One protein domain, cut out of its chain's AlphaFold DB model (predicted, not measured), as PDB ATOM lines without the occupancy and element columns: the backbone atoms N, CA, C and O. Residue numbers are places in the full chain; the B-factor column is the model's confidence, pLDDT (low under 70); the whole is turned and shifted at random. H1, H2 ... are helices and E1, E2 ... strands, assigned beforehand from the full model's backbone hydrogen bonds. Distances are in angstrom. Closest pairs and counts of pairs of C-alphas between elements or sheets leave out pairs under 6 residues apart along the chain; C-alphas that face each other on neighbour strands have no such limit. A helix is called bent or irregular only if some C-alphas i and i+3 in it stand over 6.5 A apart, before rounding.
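This is residues 22 to 146 of the 154 residues of an uncharacterized protein of Ectocarpus sp. CCAP 1310/34 (UniProt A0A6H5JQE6). A long four-stranded sheet is bent into an arch, and three helices sit on the inner side of its curve: H3 packs on one arm of the arch, H1 on the other arm along E4, and H2 crosses between them, touching both. E1, E2 and E3 run through the bend, while the shorter E4 belongs to one arm. The printed part has 125 residues, with three named helices and four named strands in the order H1 H2 E1 E2 E3 E4 H3; the sheet's order is E1 E2 E3 E4, antiparallel throughout, and the class is mixed, helices and strands. The whole is compact, with a radius of gyration of the C-alphas of 15.7 A, yet its outline is elongated, 51 by 27 by 25 A.

E1 is residues 54 to 67, 33.5 A from first to last C-alpha, and bends by 70 degrees at residue 61. E2, residues 70 to 81, 31.7 A, bends by 60 degrees at 74; E3, residues 101 to 112, 31.1 A, by 61 degrees at 105. E4 is residues 118 to 124. H3, residues 127 to 144, spans 25.7 A and ends at C-alpha 144 (179.800, 110.062, 114.105). H1, residues 22 to 34, spans 22.7 A from C-alpha 22 (188.499, 90.013, 126.377) and is irregular, with C-alphas 31 and 34 7.5 A apart. H2 is residues 44 to 53.

E1 to E4 form a meander, each strand the antiparallel neighbour of the one before, and the sheet is twisted. In the hairpin of E1 and E2, N 59 and O 76 are 2.8 A apart, within hydrogen-bond range; in that of E2 and E3, N 73 and O 108, 2.8 A; in that of E3 and E4, N 109 and O 122, 2.8 A. H3 is on the sheet at a height of 9.3 A, over E2 and E3, slantwise to the strands, at 41 degrees to E2 on the local plane; its closest C-alphas to E3 are Glu 129 and Gln 104, 5.6 A. H1 is on the sheet at a height of 9.5 A, over E4 and along it, at 27 degrees on the local plane, forming two layers, a helix on one face of a sheet; the closest C-alphas are Leu 33 and Gln 123, 5.3 A. H2 touches H1 about perpendicular at 89 degrees, closest at C-alphas Trp 47 and Ala 28, 6.2 A, with residues 24 to 28 of H1 alone. H2 touches H3 about perpendicular at 84 degrees, closest at C-alphas Ala 50 and Val 137, 6.0 A, with residues 137 to 141 of H3 alone. Every O i to N i+4 pair is within hydrogen-bond range in H2 and H3; H1 has 4 of 9, and 1 of 10 O i to N i+3 pairs.

The two C-alphas farthest apart, Pro 68 and Pro 90, are 51.0 A apart. The printed part has no cut. The link from E2 to E3, residues 82 to 100, is long. Mean pLDDT of the printed part is 82.3, with residues 22 to 42 under 70.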
ATOM      1  N   SER A  22     188.916  91.126 125.516       39.91
ATOM      2  CA  SER A  22     188.499  90.013 126.377       39.91
ATOM      3  C   SER A  22     187.633  90.454 127.567       39.91
ATOM      4  O   SER A  22     186.855  89.660 128.095       39.91
ATOM      5  N   LEU A  23     187.712  91.735 127.947       44.03
ATOM      6  CA  LEU A  23     186.935  92.337 129.034       44.03
ATOM      7  C   LEU A  23     185.677  93.068 128.538       44.03
ATOM      8  O   LEU A  23     184.738  93.249 129.313       44.03
ATOM      9  N   ARG A  24     185.606  93.421 127.245       47.16
ATOM     10  CA  ARG A  24     184.499  94.197 126.653       47.16
ATOM     11  C   ARG A  24     183.149  93.500 126.752       47.16
ATOM     12  O   ARG A  24     182.198  94.102 127.232       47.16
ATOM     13  N   GLN A  25     183.049  92.228 126.362       39.41
ATOM     14  CA  GLN A  25     181.760  91.526 126.403       39.41
ATOM     15  C   GLN A  25     181.272  91.222 127.828       39.41
ATOM     16  O   GLN A  25     180.101  91.476 128.105       39.41
ATOM     17  N   PRO A  26     182.112  90.744 128.769       45.12
ATOM     18  CA  PRO A  26     181.688  90.578 130.153       45.12
ATOM     19  C   PRO A  26     181.234  91.891 130.795       45.12
ATOM     20  O   PRO A  26     180.223  91.860 131.482       45.12
ATOM     21  N   LEU A  27     181.915  93.022 130.559       48.94
ATOM     22  CA  LEU A  27     181.539  94.331 131.117       48.94
ATOM     23  C   LEU A  27     180.315  94.959 130.432       48.94
ATOM     24  O   LEU A  27     179.429  95.419 131.142       48.94
ATOM     25  N   ALA A  28     180.180  94.879 129.102       43.50
ATOM     26  CA  ALA A  28     178.948  95.243 128.377       43.50
ATOM     27  C   ALA A  28     177.716  94.521 128.934       43.50
ATOM     28  O   ALA A  28     176.670  95.120 129.174       43.50
ATOM     29  N   ARG A  29     177.850  93.217 129.221       42.06
ATOM     30  CA  ARG A  29     176.773  92.435 129.844       42.06
ATOM     31  C   ARG A  29     176.417  92.866 131.266       42.06
ATOM     32  O   ARG A  29     175.416  92.395 131.797       42.06
ATOM     33  N   ARG A  30     177.254  93.683 131.897       47.66
ATOM     34  CA  ARG A  30     177.280  93.904 133.343       47.66
ATOM     35  C   ARG A  30     177.054  95.357 133.749       47.66
ATOM     36  O   ARG A  30     176.525  95.543 134.837       47.66
ATOM     37  N   LEU A  31     177.351  96.318 132.866       46.53
ATOM     38  CA  LEU A  31     177.017  97.741 133.016       46.53
ATOM     39  C   LEU A  31     175.499  98.011 132.978       46.53
ATOM     40  O   LEU A  31     175.013  98.968 133.561       46.53
ATOM     41  N   CYS A  32     174.708  97.162 132.314       46.31
ATOM     42  CA  CYS A  32     173.303  97.473 132.013       46.31
ATOM     43  C   CYS A  32     172.273  97.172 133.118       46.31
ATOM     44  O   CYS A  32     171.074  97.291 132.868       46.31
ATOM     45  N   LEU A  33     172.675  96.763 134.325       43.62
ATOM     46  CA  LEU A  33     171.704  96.320 135.341       43.62
ATOM     47  C   LEU A  33     170.929  97.461 136.024       43.62
ATOM     48  O   LEU A  33     169.909  97.192 136.659       43.62
ATOM     49  N   CYS A  34     171.334  98.716 135.821       41.88
ATOM     50  CA  CYS A  34     170.589  99.894 136.278       41.88
ATOM     51  C   CYS A  34     169.453 100.289 135.318       41.88
ATOM     52  O   CYS A  34     168.507 100.965 135.711       41.88
ATOM     53  N   ALA A  35     169.474  99.846 134.058       39.91
ATOM     54  CA  ALA A  35     168.413 100.178 133.119       39.91
ATOM     55  C   ALA A  35     167.220  99.222 133.292       39.91
ATOM     56  O   ALA A  35     167.265  98.052 132.930       39.91
ATOM     57  N   SER A  36     166.076  99.751 133.730       37.53
ATOM     58  CA  SER A  36     164.766  99.077 133.615       37.53
ATOM     59  C   SER A  36     164.294  98.885 132.158       37.53
ATOM     60  O   SER A  36     163.163  98.459 131.915       37.53
ATOM     61  N   ARG A  37     165.144  99.206 131.171       43.91
ATOM     62  CA  ARG A  37     164.873  99.057 129.741       43.91
ATOM     63  C   ARG A  37     165.503  97.769 129.205       43.91
ATOM     64  O   ARG A  37     166.654  97.480 129.520       43.91
ATOM     65  N   PRO A  38     164.793  97.015 128.350       41.97
ATOM     66  CA  PRO A  38     165.317  95.815 127.721       41.97
ATOM     67  C   PRO A  38     166.223  96.208 126.547       41.97
ATOM     68  O   PRO A  38     165.873  95.978 125.393       41.97
ATOM     69  N   TRP A  39     167.374  96.826 126.812       46.00
ATOM     70  CA  TRP A  39     168.437  96.838 125.812       46.00
ATOM     71  C   TRP A  39     169.023  95.429 125.784       46.00
ATOM     72  O   TRP A  39     169.495  94.942 126.818       46.00
ATOM     73  N   PRO A  40     168.927  94.706 124.658       44.00
ATOM     74  CA  PRO A  40     169.441  93.360 124.604       44.00
ATOM     75  C   PRO A  40     170.959  93.431 124.747       44.00
ATOM     76  O   PRO A  40     171.688  93.766 123.823       44.00
ATOM     77  N   VAL A  41     171.435  93.011 125.913       51.75
ATOM     78  CA  VAL A  41     172.824  92.653 126.225       51.75
ATOM     79  C   VAL A  41     173.460  91.719 125.162       51.75
ATOM     80  O   VAL A  41     174.669  91.492 125.145       51.75
ATOM     81  N   SER A  42     172.649  91.145 124.269       57.28
ATOM     82  CA  SER A  42     173.066  90.340 123.125       57.28
ATOM     83  C   SER A  42     173.461  91.126 121.869       57.28
ATOM     84  O   SER A  42     173.916  90.484 120.928       57.28
ATOM     85  N   ASP A  43     173.293  92.450 121.810       76.25
ATOM     86  CA  ASP A  43     173.698  93.247 120.644       76.25
ATOM     87  C   ASP A  43     175.179  93.646 120.733       76.25
ATOM     88  O   ASP A  43     175.539  94.710 121.236       76.25
ATOM     89  N   SER A  44     176.064  92.746 120.296       76.94
ATOM     90  CA  SER A  44     177.510  92.985 120.337       76.94
ATOM     91  C   SER A  44     177.945  94.197 119.515       76.94
ATOM     92  O   SER A  44     178.909  94.852 119.897       76.94
ATOM     93  N   GLU A  45     177.243  94.510 118.420       83.00
ATOM     94  CA  GLU A  45     177.591  95.639 117.553       83.00
ATOM     95  C   GLU A  45     177.340  96.970 118.259       83.00
ATOM     96  O   GLU A  45     178.193  97.860 118.206       83.00
ATOM     97  N   TRP A  46     176.224  97.080 118.992       82.81
ATOM     98  CA  TRP A  46     175.963  98.241 119.842       82.81
ATOM     99  C   TRP A  46     177.120  98.460 120.822       82.81
ATOM    100  O   TRP A  46     177.671  99.556 120.896       82.81
ATOM    101  N   TRP A  47     177.520  97.415 121.556       80.44
ATOM    102  CA  TRP A  47     178.524  97.526 122.626       80.44
ATOM    103  C   TRP A  47     179.918  97.839 122.114       80.44
ATOM    104  O   TRP A  47     180.630  98.639 122.725       80.44
ATOM    105  N   ASP A  48     180.296  97.258 120.980       86.06
ATOM    106  CA  ASP A  48     181.554  97.596 120.329       86.06
ATOM    107  C   ASP A  48     181.558  99.058 119.863       86.06
ATOM    108  O   ASP A  48     182.549  99.765 120.071       86.06
ATOM    109  N   GLY A  49     180.437  99.538 119.309       87.88
ATOM    110  CA  GLY A  49     180.251 100.936 118.926       87.88
ATOM    111  C   GLY A  49     180.327 101.881 120.122       87.88
ATOM    112  O   GLY A  49     181.091 102.846 120.113       87.88
ATOM    113  N   ALA A  50     179.616 101.582 121.197       88.50
ATOM    114  CA  ALA A  50     179.592 102.429 122.374       88.50
ATOM    115  C   ALA A  50     180.938 102.539 123.076       88.50
ATOM    116  O   ALA A  50     181.397 103.649 123.335       88.50
ATOM    117  N   PHE A  51     181.622 101.415 123.307       88.69
ATOM    118  CA  PHE A  51     182.967 101.438 123.883       88.69
ATOM    119  C   PHE A  51     184.009 102.063 122.952       88.69
ATOM    120  O   PHE A  51     185.108 102.381 123.404       88.69
ATOM    121  N   SER A  52     183.702 102.253 121.666       90.06
ATOM    122  CA  SER A  52     184.557 103.052 120.786       90.06
ATOM    123  C   SER A  52     184.412 104.558 121.034       90.06
ATOM    124  O   SER A  52     185.369 105.298 120.811       90.06
ATOM    125  N   VAL A  53     183.254 105.014 121.532       92.19
ATOM    126  CA  VAL A  53     182.926 106.441 121.669       92.19
ATOM    127  C   VAL A  53     182.918 106.961 123.105       92.19
ATOM    128  O   VAL A  53     182.664 108.150 123.286       92.19
ATOM    129  N   VAL A  54     183.212 106.136 124.112       92.69
ATOM    130  CA  VAL A  54     183.333 106.573 125.513       92.69
ATOM    131  C   VAL A  54     184.672 106.200 126.137       92.69
ATOM    132  O   VAL A  54     185.285 105.188 125.798       92.69
ATOM    133  N   ASP A  55     185.090 107.023 127.087       90.88
ATOM    134  CA  ASP A  55     186.056 106.695 128.122       90.88
ATOM    135  C   ASP A  55     185.313 106.452 129.441       90.88
ATOM    136  O   ASP A  55     184.324 107.125 129.738       90.88
ATOM    137  N   ILE A  56     185.769 105.465 130.210       89.38
ATOM    138  CA  ILE A  56     185.134 105.039 131.459       89.38
ATOM    139  C   ILE A  56     186.210 104.954 132.529       89.38
ATOM    140  O   ILE A  56     187.221 104.271 132.362       89.38
ATOM    141  N   SER A  57     185.974 105.608 133.662       88.00
ATOM    142  CA  SER A  57     186.860 105.521 134.819       88.00
ATOM    143  C   SER A  57     186.086 105.303 136.113       88.00
ATOM    144  O   SER A  57     184.940 105.720 136.253       88.00
ATOM    145  N   PHE A  58     186.729 104.632 137.067       88.06
ATOM    146  CA  PHE A  58     186.113 104.221 138.322       88.06
ATOM    147  C   PHE A  58     186.860 104.819 139.513       88.06
ATOM    148  O   PHE A  58     188.073 104.657 139.660       88.06
ATOM    149  N   ASP A  59     186.119 105.456 140.409       90.62
ATOM    150  CA  ASP A  59     186.607 105.936 141.698       90.62
ATOM    151  C   ASP A  59     185.960 105.107 142.812       90.62
ATOM    152  O   ASP A  59     184.831 105.356 143.249       90.62
ATOM    153  N   VAL A  60     186.671 104.058 143.229       89.69
ATOM    154  CA  VAL A  60     186.198 103.107 144.238       89.69
ATOM    155  C   VAL A  60     186.161 103.781 145.606       89.69
ATOM    156  O   VAL A  60     187.188 104.163 146.164       89.69
ATOM    157  N   LYS A  61     184.960 103.878 146.179       92.06
ATOM    158  CA  LYS A  61     184.719 104.510 147.483       92.06
ATOM    159  C   LYS A  61     184.688 103.516 148.625       92.06
ATOM    160  O   LYS A  61     185.099 103.833 149.738       92.06
ATOM    161  N   PHE A  62     184.155 102.326 148.371       91.31
ATOM    162  CA  PHE A  62     183.988 101.313 149.400       91.31
ATOM    163  C   PHE A  62     184.035  99.915 148.802       91.31
ATOM    164  O   PHE A  62     183.425  99.650 147.771       91.31
ATOM    165  N   THR A  63     184.702  99.001 149.496       92.69
ATOM    166  CA  THR A  63     184.715  97.574 149.169       92.69
ATOM    167  C   THR A  63     184.480  96.761 150.428       92.69
ATOM    168  O   THR A  63     185.083  97.044 151.466       92.69
ATOM    169  N   ASN A  64     183.685  95.701 150.338       91.56
ATOM    170  CA  ASN A  64     183.599  94.686 151.379       91.56
ATOM    171  C   ASN A  64     183.451  93.271 150.801       91.56
ATOM    172  O   ASN A  64     183.143  93.069 149.628       91.56
ATOM    173  N   LYS A  65     183.677  92.280 151.667       94.62
ATOM    174  CA  LYS A  65     183.516  90.852 151.381       94.62
ATOM    175  C   LYS A  65     182.369  90.303 152.239       94.62
ATOM    176  O   LYS A  65     182.625  89.874 153.365       94.62
ATOM    177  N   PRO A  66     181.109  90.371 151.774       90.50
ATOM    178  CA  PRO A  66     179.962  89.968 152.590       90.50
ATOM    179  C   PRO A  66     179.866  88.443 152.783       90.50
ATOM    180  O   PRO A  66     179.251  88.002 153.749       90.50
ATOM    181  N   ALA A  67     180.488  87.644 151.908       94.00
ATOM    182  CA  ALA A  67     180.546  86.183 151.994       94.00
ATOM    183  C   ALA A  67     181.818  85.634 151.303       94.00
ATOM    184  O   ALA A  67     182.497  86.378 150.583       94.00
ATOM    185  N   PRO A  68     182.191  84.352 151.501       93.94
ATOM    186  CA  PRO A  68     183.169  83.685 150.641       93.94
ATOM    187  C   PRO A  68     182.783  83.829 149.164       93.94
ATOM    188  O   PRO A  68     181.608  83.739 148.832       93.94
ATOM    189  N   ASN A  69     183.768  84.076 148.299       91.81
ATOM    190  CA  ASN A  69     183.581  84.249 146.854       91.81
ATOM    191  C   ASN A  69     182.589  85.356 146.431       91.81
ATOM    192  O   ASN A  69     182.182  85.403 145.273       91.81
ATOM    193  N   THR A  70     182.262  86.291 147.329       91.38
ATOM    194  CA  THR A  70     181.427  87.464 147.045       91.38
ATOM    195  C   THR A  70     182.175  88.750 147.375       91.38
ATOM    196  O   THR A  70     182.741  88.889 148.461       91.38
ATOM    197  N   ALA A  71     182.116  89.726 146.473       89.88
ATOM    198  CA  ALA A  71     182.568  91.093 146.699       89.88
ATOM    199  C   ALA A  71     181.395  92.061 146.530       89.88
ATOM    200  O   ALA A  71     180.549  91.868 145.661       89.88
ATOM    201  N   SER A  72     181.352  93.111 147.344       89.81
ATOM    202  CA  SER A  72     180.471  94.255 147.123       89.81
ATOM    203  C   SER A  72     181.313  95.527 147.065       89.81
ATOM    204  O   SER A  72     182.201  95.732 147.895       89.81
ATOM    205  N   VAL A  73     181.069  96.349 146.048       90.94
ATOM    206  CA  VAL A  73     181.885  97.518 145.702       90.94
ATOM    207  C   VAL A  73     180.964  98.698 145.434       90.94
ATOM    208  O   VAL A  73     180.039  98.579 144.641       90.94
ATOM    209  N   ARG A  74     181.223  99.841 146.068       92.50
ATOM    210  CA  ARG A  74     180.609 101.125 145.716       92.50
ATOM    211  C   ARG A  74     181.644 102.023 145.072       92.50
ATOM    212  O   ARG A  74     182.755 102.152 145.599       92.50
ATOM    213  N   TYR A  75     181.276 102.646 143.969       90.38
ATOM    214  CA  TYR A  75     182.169 103.465 143.166       90.38
ATOM    215  C   TYR A  75     181.407 104.603 142.496       90.38
ATOM    216  O   TYR A  75     180.188 104.554 142.359       90.38
ATOM    217  N   LEU A  76     182.146 105.637 142.112       94.31
ATOM    218  CA  LEU A  76     181.685 106.585 141.108       94.31
ATOM    219  C   LEU A  76     182.215 106.111 139.759       94.31
ATOM    220  O   LEU A  76     183.422 105.898 139.626       94.31
ATOM    221  N   GLU A  77     181.333 105.928 138.791       92.56
ATOM    222  CA  GLU A  77     181.693 105.655 137.404       92.56
ATOM    223  C   GLU A  77     181.569 106.952 136.610       92.56
ATOM    224  O   GLU A  77     180.515 107.576 136.572       92.56
ATOM    225  N   MET A  78     182.672 107.406 136.029       95.00
ATOM    226  CA  MET A  78     182.694 108.585 135.174       95.00
ATOM    227  C   MET A  78     182.735 108.107 133.731       95.00
ATOM    228  O   MET A  78     183.730 107.508 133.315       95.00
ATOM    229  N   VAL A  79     181.664 108.379 132.989       93.38
ATOM    230  CA  VAL A  79     181.554 108.078 131.562       93.38
ATOM    231  C   VAL A  79     181.682 109.378 130.790       93.38
ATOM    232  O   VAL A  79     180.829 110.259 130.909       93.38
ATOM    233  N   THR A  80     182.737 109.495 129.991       95.50
ATOM    234  CA  THR A  80     182.994 110.663 129.147       95.50
ATOM    235  C   THR A  80     182.938 110.253 127.685       95.50
ATOM    236  O   THR A  80     183.715 109.422 127.228       95.50
ATOM    237  N   THR A  81     182.035 110.840 126.911       95.31
ATOM    238  CA  THR A  81     182.012 110.665 125.451       95.31
ATOM    239  C   THR A  81     183.263 111.269 124.811       95.31
ATOM    240  O   THR A  81     183.716 112.333 125.234       95.31
ATOM    241  N   SER A  82     183.773 110.653 123.746       95.00
ATOM    242  CA  SER A  82     184.924 111.146 122.985       95.00
ATOM    243  C   SER A  82     184.720 112.591 122.502       95.00
ATOM    244  O   SER A  82     183.614 113.010 122.165       95.00
ATOM    245  N   ASP A  83     185.809 113.357 122.431       94.81
ATOM    246  CA  ASP A  83     185.866 114.667 121.768       94.81
ATOM    247  C   ASP A  83     185.923 114.549 120.230       94.81
ATOM    248  O   ASP A  83     186.006 115.549 119.518       94.81
ATOM    249  N   GLY A  84     185.882 113.314 119.713       91.69
ATOM    250  CA  GLY A  84     185.926 112.958 118.300       91.69
ATOM    251  C   GLY A  84     187.339 112.818 117.733       91.69
ATOM    252  O   GLY A  84     187.505 112.239 116.656       91.69
ATOM    253  N   ARG A  85     188.380 113.250 118.455       90.75
ATOM    254  CA  ARG A  85     189.771 113.149 117.990       90.75
ATOM    255  C   ARG A  85     190.224 111.697 117.888       90.75
ATOM    256  O   ARG A  85     190.878 111.321 116.917       90.75
ATOM    257  N   SER A  86     189.842 110.864 118.858       86.06
ATOM    258  CA  SER A  86     190.119 109.418 118.828       86.06
ATOM    259  C   SER A  86     189.409 108.690 117.681       86.06
ATOM    260  O   SER A  86     189.787 107.571 117.343       86.06
ATOM    261  N   LEU A  87     188.415 109.335 117.066       88.25
ATOM    262  CA  LEU A  87     187.572 108.795 116.003       88.25
ATOM    263  C   LEU A  87     187.871 109.416 114.628       88.25
ATOM    264  O   LEU A  87     187.144 109.174 113.670       88.25
ATOM    265  N   GLY A  88     188.944 110.207 114.520       89.00
ATOM    266  CA  GLY A  88     189.418 110.761 113.252       89.00
ATOM    267  C   GLY A  88     188.864 112.138 112.883       89.00
ATOM    268  O   GLY A  88     189.102 112.580 111.759       89.00
ATOM    269  N   LEU A  89     188.169 112.839 113.789       88.75
ATOM    270  CA  LEU A  89     187.865 114.254 113.561       88.75
ATOM    271  C   LEU A  89     189.156 115.092 113.580       88.75
ATOM    272  O   LEU A  89     190.052 114.814 114.385       88.75
ATOM    273  N   PRO A  90     189.264 116.114 112.709       89.56
ATOM    274  CA  PRO A  90     190.465 116.943 112.621       89.56
ATOM    275  C   PRO A  90     190.688 117.774 113.889       89.56
ATOM    276  O   PRO A  90     191.827 117.910 114.330       89.56
ATOM    277  N   ASP A  91     189.602 118.265 114.492       91.19
ATOM    278  CA  ASP A  91     189.616 119.116 115.677       91.19
ATOM    279  C   ASP A  91     188.712 118.528 116.776       91.19
ATOM    280  O   ASP A  91     187.625 118.027 116.464       91.19
ATOM    281  N   PRO A  92     189.135 118.582 118.055       92.44
ATOM    282  CA  PRO A  92     188.316 118.126 119.169       92.44
ATOM    283  C   PRO A  92     187.103 119.039 119.361       92.44
ATOM    284  O   PRO A  92     187.185 120.261 119.202       92.44
ATOM    285  N   ARG A  93     185.978 118.445 119.749       93.25
ATOM    286  CA  ARG A  93     184.719 119.144 120.009       93.25
ATOM    287  C   ARG A  93     184.355 119.093 121.488       93.25
ATOM    288  O   ARG A  93     184.692 118.150 122.198       93.25
ATOM    289  N   SER A  94     183.657 120.128 121.943       93.25
ATOM    290  CA  SER A  94     183.173 120.256 123.326       93.25
ATOM    291  C   SER A  94     181.683 120.583 123.405       93.25
ATOM    292  O   SER A  94     181.169 120.867 124.484       93.25
ATOM    293  N   ASP A  95     181.005 120.645 122.262       93.81
ATOM    294  CA  ASP A  95     179.560 120.752 122.195       93.81
ATOM    295  C   ASP A  95     178.933 119.363 122.298       93.81
ATOM    296  O   ASP A  95     179.498 118.384 121.822       93.81
ATOM    297  N   TYR A  96     177.758 119.267 122.913       94.12
ATOM    298  CA  TYR A  96     177.073 117.987 123.061       94.12
ATOM    299  C   TYR A  96     176.874 117.296 121.692       94.12
ATOM    300  O   TYR A  96     176.448 117.965 120.746       94.12
ATOM    301  N   PRO A  97     177.134 115.979 121.562       95.00
ATOM    302  CA  PRO A  97     177.439 114.999 122.606       95.00
ATOM    303  C   PRO A  97     178.943 114.784 122.832       95.00
ATOM    304  O   PRO A  97     179.298 113.789 123.438       95.00
ATOM    305  N   PHE A  98     179.829 115.654 122.344       95.75
ATOM    306  CA  PHE A  98     181.278 115.508 122.488       95.75
ATOM    307  C   PHE A  98     181.764 115.974 123.861       95.75
ATOM    308  O   PHE A  98     181.313 117.001 124.372       95.75
ATOM    309  N   ASN A  99     182.718 115.238 124.444       95.38
ATOM    310  CA  ASN A  99     183.311 115.537 125.756       95.38
ATOM    311  C   ASN A  99     182.274 115.750 126.889       95.38
ATOM    312  O   ASN A  99     182.535 116.431 127.883       95.38
ATOM    313  N   PHE A 100     181.075 115.182 126.745       96.00
ATOM    314  CA  PHE A 100     180.044 115.169 127.771       96.00
ATOM    315  C   PHE A 100     180.375 114.098 128.811       96.00
ATOM    316  O   PHE A 100     180.707 112.969 128.457       96.00
ATOM    317  N   THR A 101     180.303 114.458 130.092       96.06
ATOM    318  CA  THR A 101     180.629 113.553 131.201       96.06
ATOM    319  C   THR A 101     179.411 113.336 132.083       96.06
ATOM    320  O   THR A 101     178.813 114.304 132.556       96.06
ATOM    321  N   VAL A 102     179.093 112.071 132.344       94.94
ATOM    322  CA  VAL A 102     178.101 111.646 133.336       94.94
ATOM    323  C   VAL A 102     178.831 110.946 134.474       94.94
ATOM    324  O   VAL A 102     179.731 110.140 134.239       94.94
ATOM    325  N   VAL A 103     178.450 111.264 135.708       95.69
ATOM    326  CA  VAL A 103     178.910 110.548 136.901       95.69
ATOM    327  C   VAL A 103     177.771 109.657 137.370       95.69
ATOM    328  O   VAL A 103     176.693 110.167 137.659       95.69
ATOM    329  N   GLN A 104     178.017 108.354 137.449       93.06
ATOM    330  CA  GLN A 104     177.077 107.369 137.967       93.06
ATOM    331  C   GLN A 104     177.488 106.932 139.378       93.06
ATOM    332  O   GLN A 104     178.659 106.632 139.642       93.06
ATOM    333  N   HIS A 105     176.527 106.898 140.296       94.31
ATOM    334  CA  HIS A 105     176.710 106.441 141.670       94.31
ATOM    335  C   HIS A 105     176.318 104.973 141.783       94.31
ATOM    336  O   HIS A 105     175.157 104.625 141.995       94.31
ATOM    337  N   GLU A 106     177.317 104.105 141.693       89.00
ATOM    338  CA  GLU A 106     177.089 102.691 141.441       89.00
ATOM    339  C   GLU A 106     177.453 101.815 142.646       89.00
ATOM    340  O   GLU A 106     178.413 102.050 143.395       89.00
ATOM    341  N   HIS A 107     176.669 100.755 142.836       91.19
ATOM    342  CA  HIS A 107     176.927  99.668 143.773       91.19
ATOM    343  C   HIS A 107     176.880  98.346 143.011       91.19
ATOM    344  O   HIS A 107     175.832  97.935 142.527       91.19
ATOM    345  N   ALA A 108     178.009  97.641 142.950       89.88
ATOM    346  CA  ALA A 108     178.087  96.302 142.388       89.88
ATOM    347  C   ALA A 108     178.232  95.207 143.451       89.88
ATOM    348  O   ALA A 108     178.903  95.381 144.471       89.88
ATOM    349  N   ILE A 109     177.649  94.043 143.168       88.62
ATOM    350  CA  ILE A 109     177.827  92.779 143.881       88.62
ATOM    351  C   ILE A 109     178.341  91.752 142.872       88.62
ATOM    352  O   ILE A 109     177.637  91.393 141.932       88.62
ATOM    353  N   GLY A 110     179.562  91.262 143.065       86.94
ATOM    354  CA  GLY A 110     180.178  90.244 142.217       86.94
ATOM    355  C   GLY A 110     180.319  88.909 142.940       86.94
ATOM    356  O   GLY A 110     180.686  88.887 144.116       86.94
ATOM    357  N   HIS A 111     180.086  87.800 142.232       87.38
ATOM    358  CA  HIS A 111     180.482  86.457 142.672       87.38
ATOM    359  C   HIS A 111     181.573  85.905 141.765       87.38
ATOM    360  O   HIS A 111     181.537  86.137 140.553       87.38
ATOM    361  N   VAL A 112     182.505  85.151 142.342       84.19
ATOM    362  CA  VAL A 112     183.520  84.392 141.605       84.19
ATOM    363  C   VAL A 112     183.408  82.893 141.886       84.19
ATOM    364  O   VAL A 112     182.827  82.496 142.893       84.19
ATOM    365  N   ASP A 113     183.912  82.054 140.989       81.88
ATOM    366  CA  ASP A 113     184.157  80.638 141.268       81.88
ATOM    367  C   ASP A 113     185.538  80.422 141.917       81.88
ATOM    368  O   ASP A 113     186.267  81.375 142.208       81.88
ATOM    369  N   ASP A 114     185.890  79.158 142.160       91.06
ATOM    370  CA  ASP A 114     187.167  78.774 142.770       91.06
ATOM    371  C   ASP A 114     188.382  79.045 141.855       91.06
ATOM    372  O   ASP A 114     189.511  79.101 142.341       91.06
ATOM    373  N   ASP A 115     188.156  79.298 140.558       89.25
ATOM    374  CA  ASP A 115     189.170  79.750 139.594       89.25
ATOM    375  C   ASP A 115     189.251  81.289 139.509       89.25
ATOM    376  O   ASP A 115     189.869  81.837 138.590       89.25
ATOM    377  N   CYS A 116     188.609  82.011 140.435       80.44
ATOM    378  CA  CYS A 116     188.491  83.471 140.434       80.44
ATOM    379  C   CYS A 116     187.791  84.050 139.187       80.44
ATOM    380  O   CYS A 116     187.971  85.229 138.869       80.44
ATOM    381  N   LYS A 117     186.974  83.266 138.473       80.94
ATOM    382  CA  LYS A 117     186.189  83.753 137.330       80.94
ATOM    383  C   LYS A 117     184.855  84.271 137.818       80.94
ATOM    384  O   LYS A 117     184.194  83.643 138.638       80.94
ATOM    385  N   PHE A 118     184.405  85.400 137.282       77.75
ATOM    386  CA  PHE A 118     183.117  85.933 137.695       77.75
ATOM    387  C   PHE A 118     181.936  85.075 137.222       77.75
ATOM    388  O   PHE A 118     181.665  85.002 136.024       77.75
ATOM    389  N   THR A 119     181.137  84.582 138.161       82.56
ATOM    390  CA  THR A 119     179.895  83.835 137.903       82.56
ATOM    391  C   THR A 119     178.647  84.713 137.966       82.56
ATOM    392  O   THR A 119     177.634  84.396 137.349       82.56
ATOM    393  N   PHE A 120     178.723  85.846 138.667       84.19
ATOM    394  CA  PHE A 120     177.640  86.821 138.782       84.19
ATOM    395  C   PHE A 120     178.197  88.236 138.924       84.19
ATOM    396  O   PHE A 120     179.277  88.442 139.483       84.19
ATOM    397  N   TRP A 121     177.434  89.206 138.430       81.62
ATOM    398  CA  TRP A 121     177.635  90.626 138.680       81.62
ATOM    399  C   TRP A 121     176.284  91.318 138.628       81.62
ATOM    400  O   TRP A 121     175.652  91.351 137.578       81.62
ATOM    401  N   GLY A 122     175.841  91.793 139.784       82.00
ATOM    402  CA  GLY A 122     174.680  92.650 139.958       82.00
ATOM    403  C   GLY A 122     175.161  94.082 140.109       82.00
ATOM    404  O   GLY A 122     176.011  94.314 140.960       82.00
ATOM    405  N   GLN A 123     174.638  95.023 139.332       82.31
ATOM    406  CA  GLN A 123     174.916  96.448 139.493       82.31
ATOM    407  C   GLN A 123     173.611  97.191 139.779       82.31
ATOM    408  O   GLN A 123     172.558  96.820 139.263       82.31
ATOM    409  N   TYR A 124     173.694  98.184 140.657       85.19
ATOM    410  CA  TYR A 124     172.578  98.989 141.127       85.19
ATOM    411  C   TYR A 124     173.022 100.448 141.213       85.19
ATOM    412  O   TYR A 124     174.073 100.735 141.784       85.19
ATOM    413  N   GLY A 125     172.170 101.349 140.745       87.75
ATOM    414  CA  GLY A 125     172.472 102.768 140.613       87.75
ATOM    415  C   GLY A 125     171.212 103.554 140.272       87.75
ATOM    416  O   GLY A 125     170.094 103.039 140.393       87.75
ATOM    417  N   ASP A 126     171.385 104.810 139.874       87.69
ATOM    418  CA  ASP A 126     170.277 105.679 139.492       87.69
ATOM    419  C   ASP A 126     169.897 105.486 138.011       87.69
ATOM    420  O   ASP A 126     170.721 105.596 137.100       87.69
ATOM    421  N   ASN A 127     168.612 105.226 137.749       87.69
ATOM    422  CA  ASN A 127     168.106 105.013 136.390       87.69
ATOM    423  C   ASN A 127     168.274 106.247 135.486       87.69
ATOM    424  O   ASN A 127     168.379 106.091 134.267       87.69
ATOM    425  N   LYS A 128     168.238 107.463 136.047       89.81
ATOM    426  CA  LYS A 128     168.466 108.702 135.299       89.81
ATOM    427  C   LYS A 128     169.917 108.789 134.852       89.81
ATOM    428  O   LYS A 128     170.138 109.045 133.677       89.81
ATOM    429  N   GLU A 129     170.873 108.524 135.737       90.00
ATOM    430  CA  GLU A 129     172.303 108.562 135.396       90.00
ATOM    431  C   GLU A 129     172.614 107.571 134.259       90.00
ATOM    432  O   GLU A 129     173.232 107.946 133.263       90.00
ATOM    433  N   GLN A 130     172.063 106.354 134.332       86.81
ATOM    434  CA  GLN A 130     172.173 105.377 133.243       86.81
ATOM    435  C   GLN A 130     171.503 105.860 131.947       86.81
ATOM    436  O   GLN A 130     172.045 105.696 130.857       86.81
ATOM    437  N   THR A 131     170.316 106.467 132.044       88.00
ATOM    438  CA  THR A 131     169.602 106.990 130.868       88.00
ATOM    439  C   THR A 131     170.377 108.125 130.200       88.00
ATOM    440  O   THR A 131     170.402 108.208 128.973       88.00
ATOM    441  N   ASP A 132     171.025 108.985 130.984       91.56
ATOM    442  CA  ASP A 132     171.813 110.103 130.473       91.56
ATOM    443  C   ASP A 132     173.055 109.593 129.713       91.56
ATOM    444  O   ASP A 132     173.376 110.127 128.646       91.56
ATOM    445  N   VAL A 133     173.687 108.505 130.186       91.31
ATOM    446  CA  VAL A 133     174.745 107.789 129.449       91.31
ATOM    447  C   VAL A 133     174.206 107.182 128.156       91.31
ATOM    448  O   VAL A 133     174.745 107.472 127.088       91.31
ATOM    449  N   ASP A 134     173.123 106.400 128.214       89.25
ATOM    450  CA  ASP A 134     172.533 105.748 127.036       89.25
ATOM    451  C   ASP A 134     172.224 106.767 125.925       89.25
ATOM    452  O   ASP A 134     172.532 106.546 124.750       89.25
ATOM    453  N   VAL A 135     171.634 107.909 126.297       91.50
ATOM    454  CA  VAL A 135     171.288 108.993 125.367       91.50
ATOM    455  C   VAL A 135     172.542 109.654 124.798       91.50
ATOM    456  O   VAL A 135     172.604 109.879 123.588       91.50
ATOM    457  N   ALA A 136     173.553 109.941 125.624       94.00
ATOM    458  CA  ALA A 136     174.811 110.525 125.162       94.00
ATOM    459  C   ALA A 136     175.550 109.612 124.176       94.00
ATOM    460  O   ALA A 136     175.973 110.076 123.116       94.00
ATOM    461  N   VAL A 137     175.640 108.313 124.468       93.00
ATOM    462  CA  VAL A 137     176.291 107.340 123.583       93.00
ATOM    463  C   VAL A 137     175.513 107.173 122.282       93.00
ATOM    464  O   VAL A 137     176.109 107.237 121.206       93.00
ATOM    465  N   ALA A 138     174.187 107.031 122.343       91.69
ATOM    466  CA  ALA A 138     173.358 106.929 121.142       91.69
ATOM    467  C   ALA A 138     173.498 108.169 120.241       91.69
ATOM    468  O   ALA A 138     173.674 108.043 119.026       91.69
ATOM    469  N   ASN A 139     173.485 109.364 120.834       94.38
ATOM    470  CA  ASN A 139     173.673 110.620 120.114       94.38
ATOM    471  C   ASN A 139     175.080 110.737 119.515       94.38
ATOM    472  O   ASN A 139     175.221 111.174 118.373       94.38
ATOM    473  N   MET A 140     176.112 110.302 120.241       93.69
ATOM    474  CA  MET A 140     177.492 110.294 119.756       93.69
ATOM    475  C   MET A 140     177.675 109.329 118.578       93.69
ATOM    476  O   MET A 140     178.216 109.721 117.544       93.69
ATOM    477  N   MET A 141     177.163 108.098 118.676       91.88
ATOM    478  CA  MET A 141     177.206 107.125 117.577       91.88
ATOM    479  C   MET A 141     176.442 107.623 116.342       91.88
ATOM    480  O   MET A 141     176.948 107.517 115.226       91.88
ATOM    481  N   SER A 142     175.265 108.230 116.534       92.81
ATOM    482  CA  SER A 142     174.500 108.861 115.451       92.81
ATOM    483  C   SER A 142     175.293 109.988 114.780       92.81
ATOM    484  O   SER A 142     175.450 109.986 113.561       92.81
ATOM    485  N   CYS A 143     175.860 110.910 115.567       92.31
ATOM    486  CA  CYS A 143     176.653 112.042 115.078       92.31
ATOM    487  C   CYS A 143     177.863 111.583 114.250       92.31
ATOM    488  O   CYS A 143     178.093 112.062 113.140       92.31
ATOM    489  N   MET A 144     178.613 110.607 114.768       90.06
ATOM    490  CA  MET A 144     179.800 110.062 114.105       90.06
ATOM    491  C   MET A 144     179.457 109.246 112.852       90.06
ATOM    492  O   MET A 144     180.262 109.181 111.926       90.06
ATOM    493  N   GLY A 145     178.250 108.678 112.783       89.69
ATOM    494  CA  GLY A 145     177.707 108.023 111.591       89.69
ATOM    495  C   GLY A 145     177.162 108.981 110.519       89.69
ATOM    496  O   GLY A 145     176.620 108.513 109.521       89.69
ATOM    497  N   GLY A 146     177.268 110.303 110.710       88.50
ATOM    498  CA  GLY A 146     176.712 111.318 109.804       88.50
ATOM    499  C   GLY A 146     175.223 111.620 110.022       88.50
ATOM    500  O   GLY A 146     174.613 112.333 109.224       88.50
TER     501      GLY A 146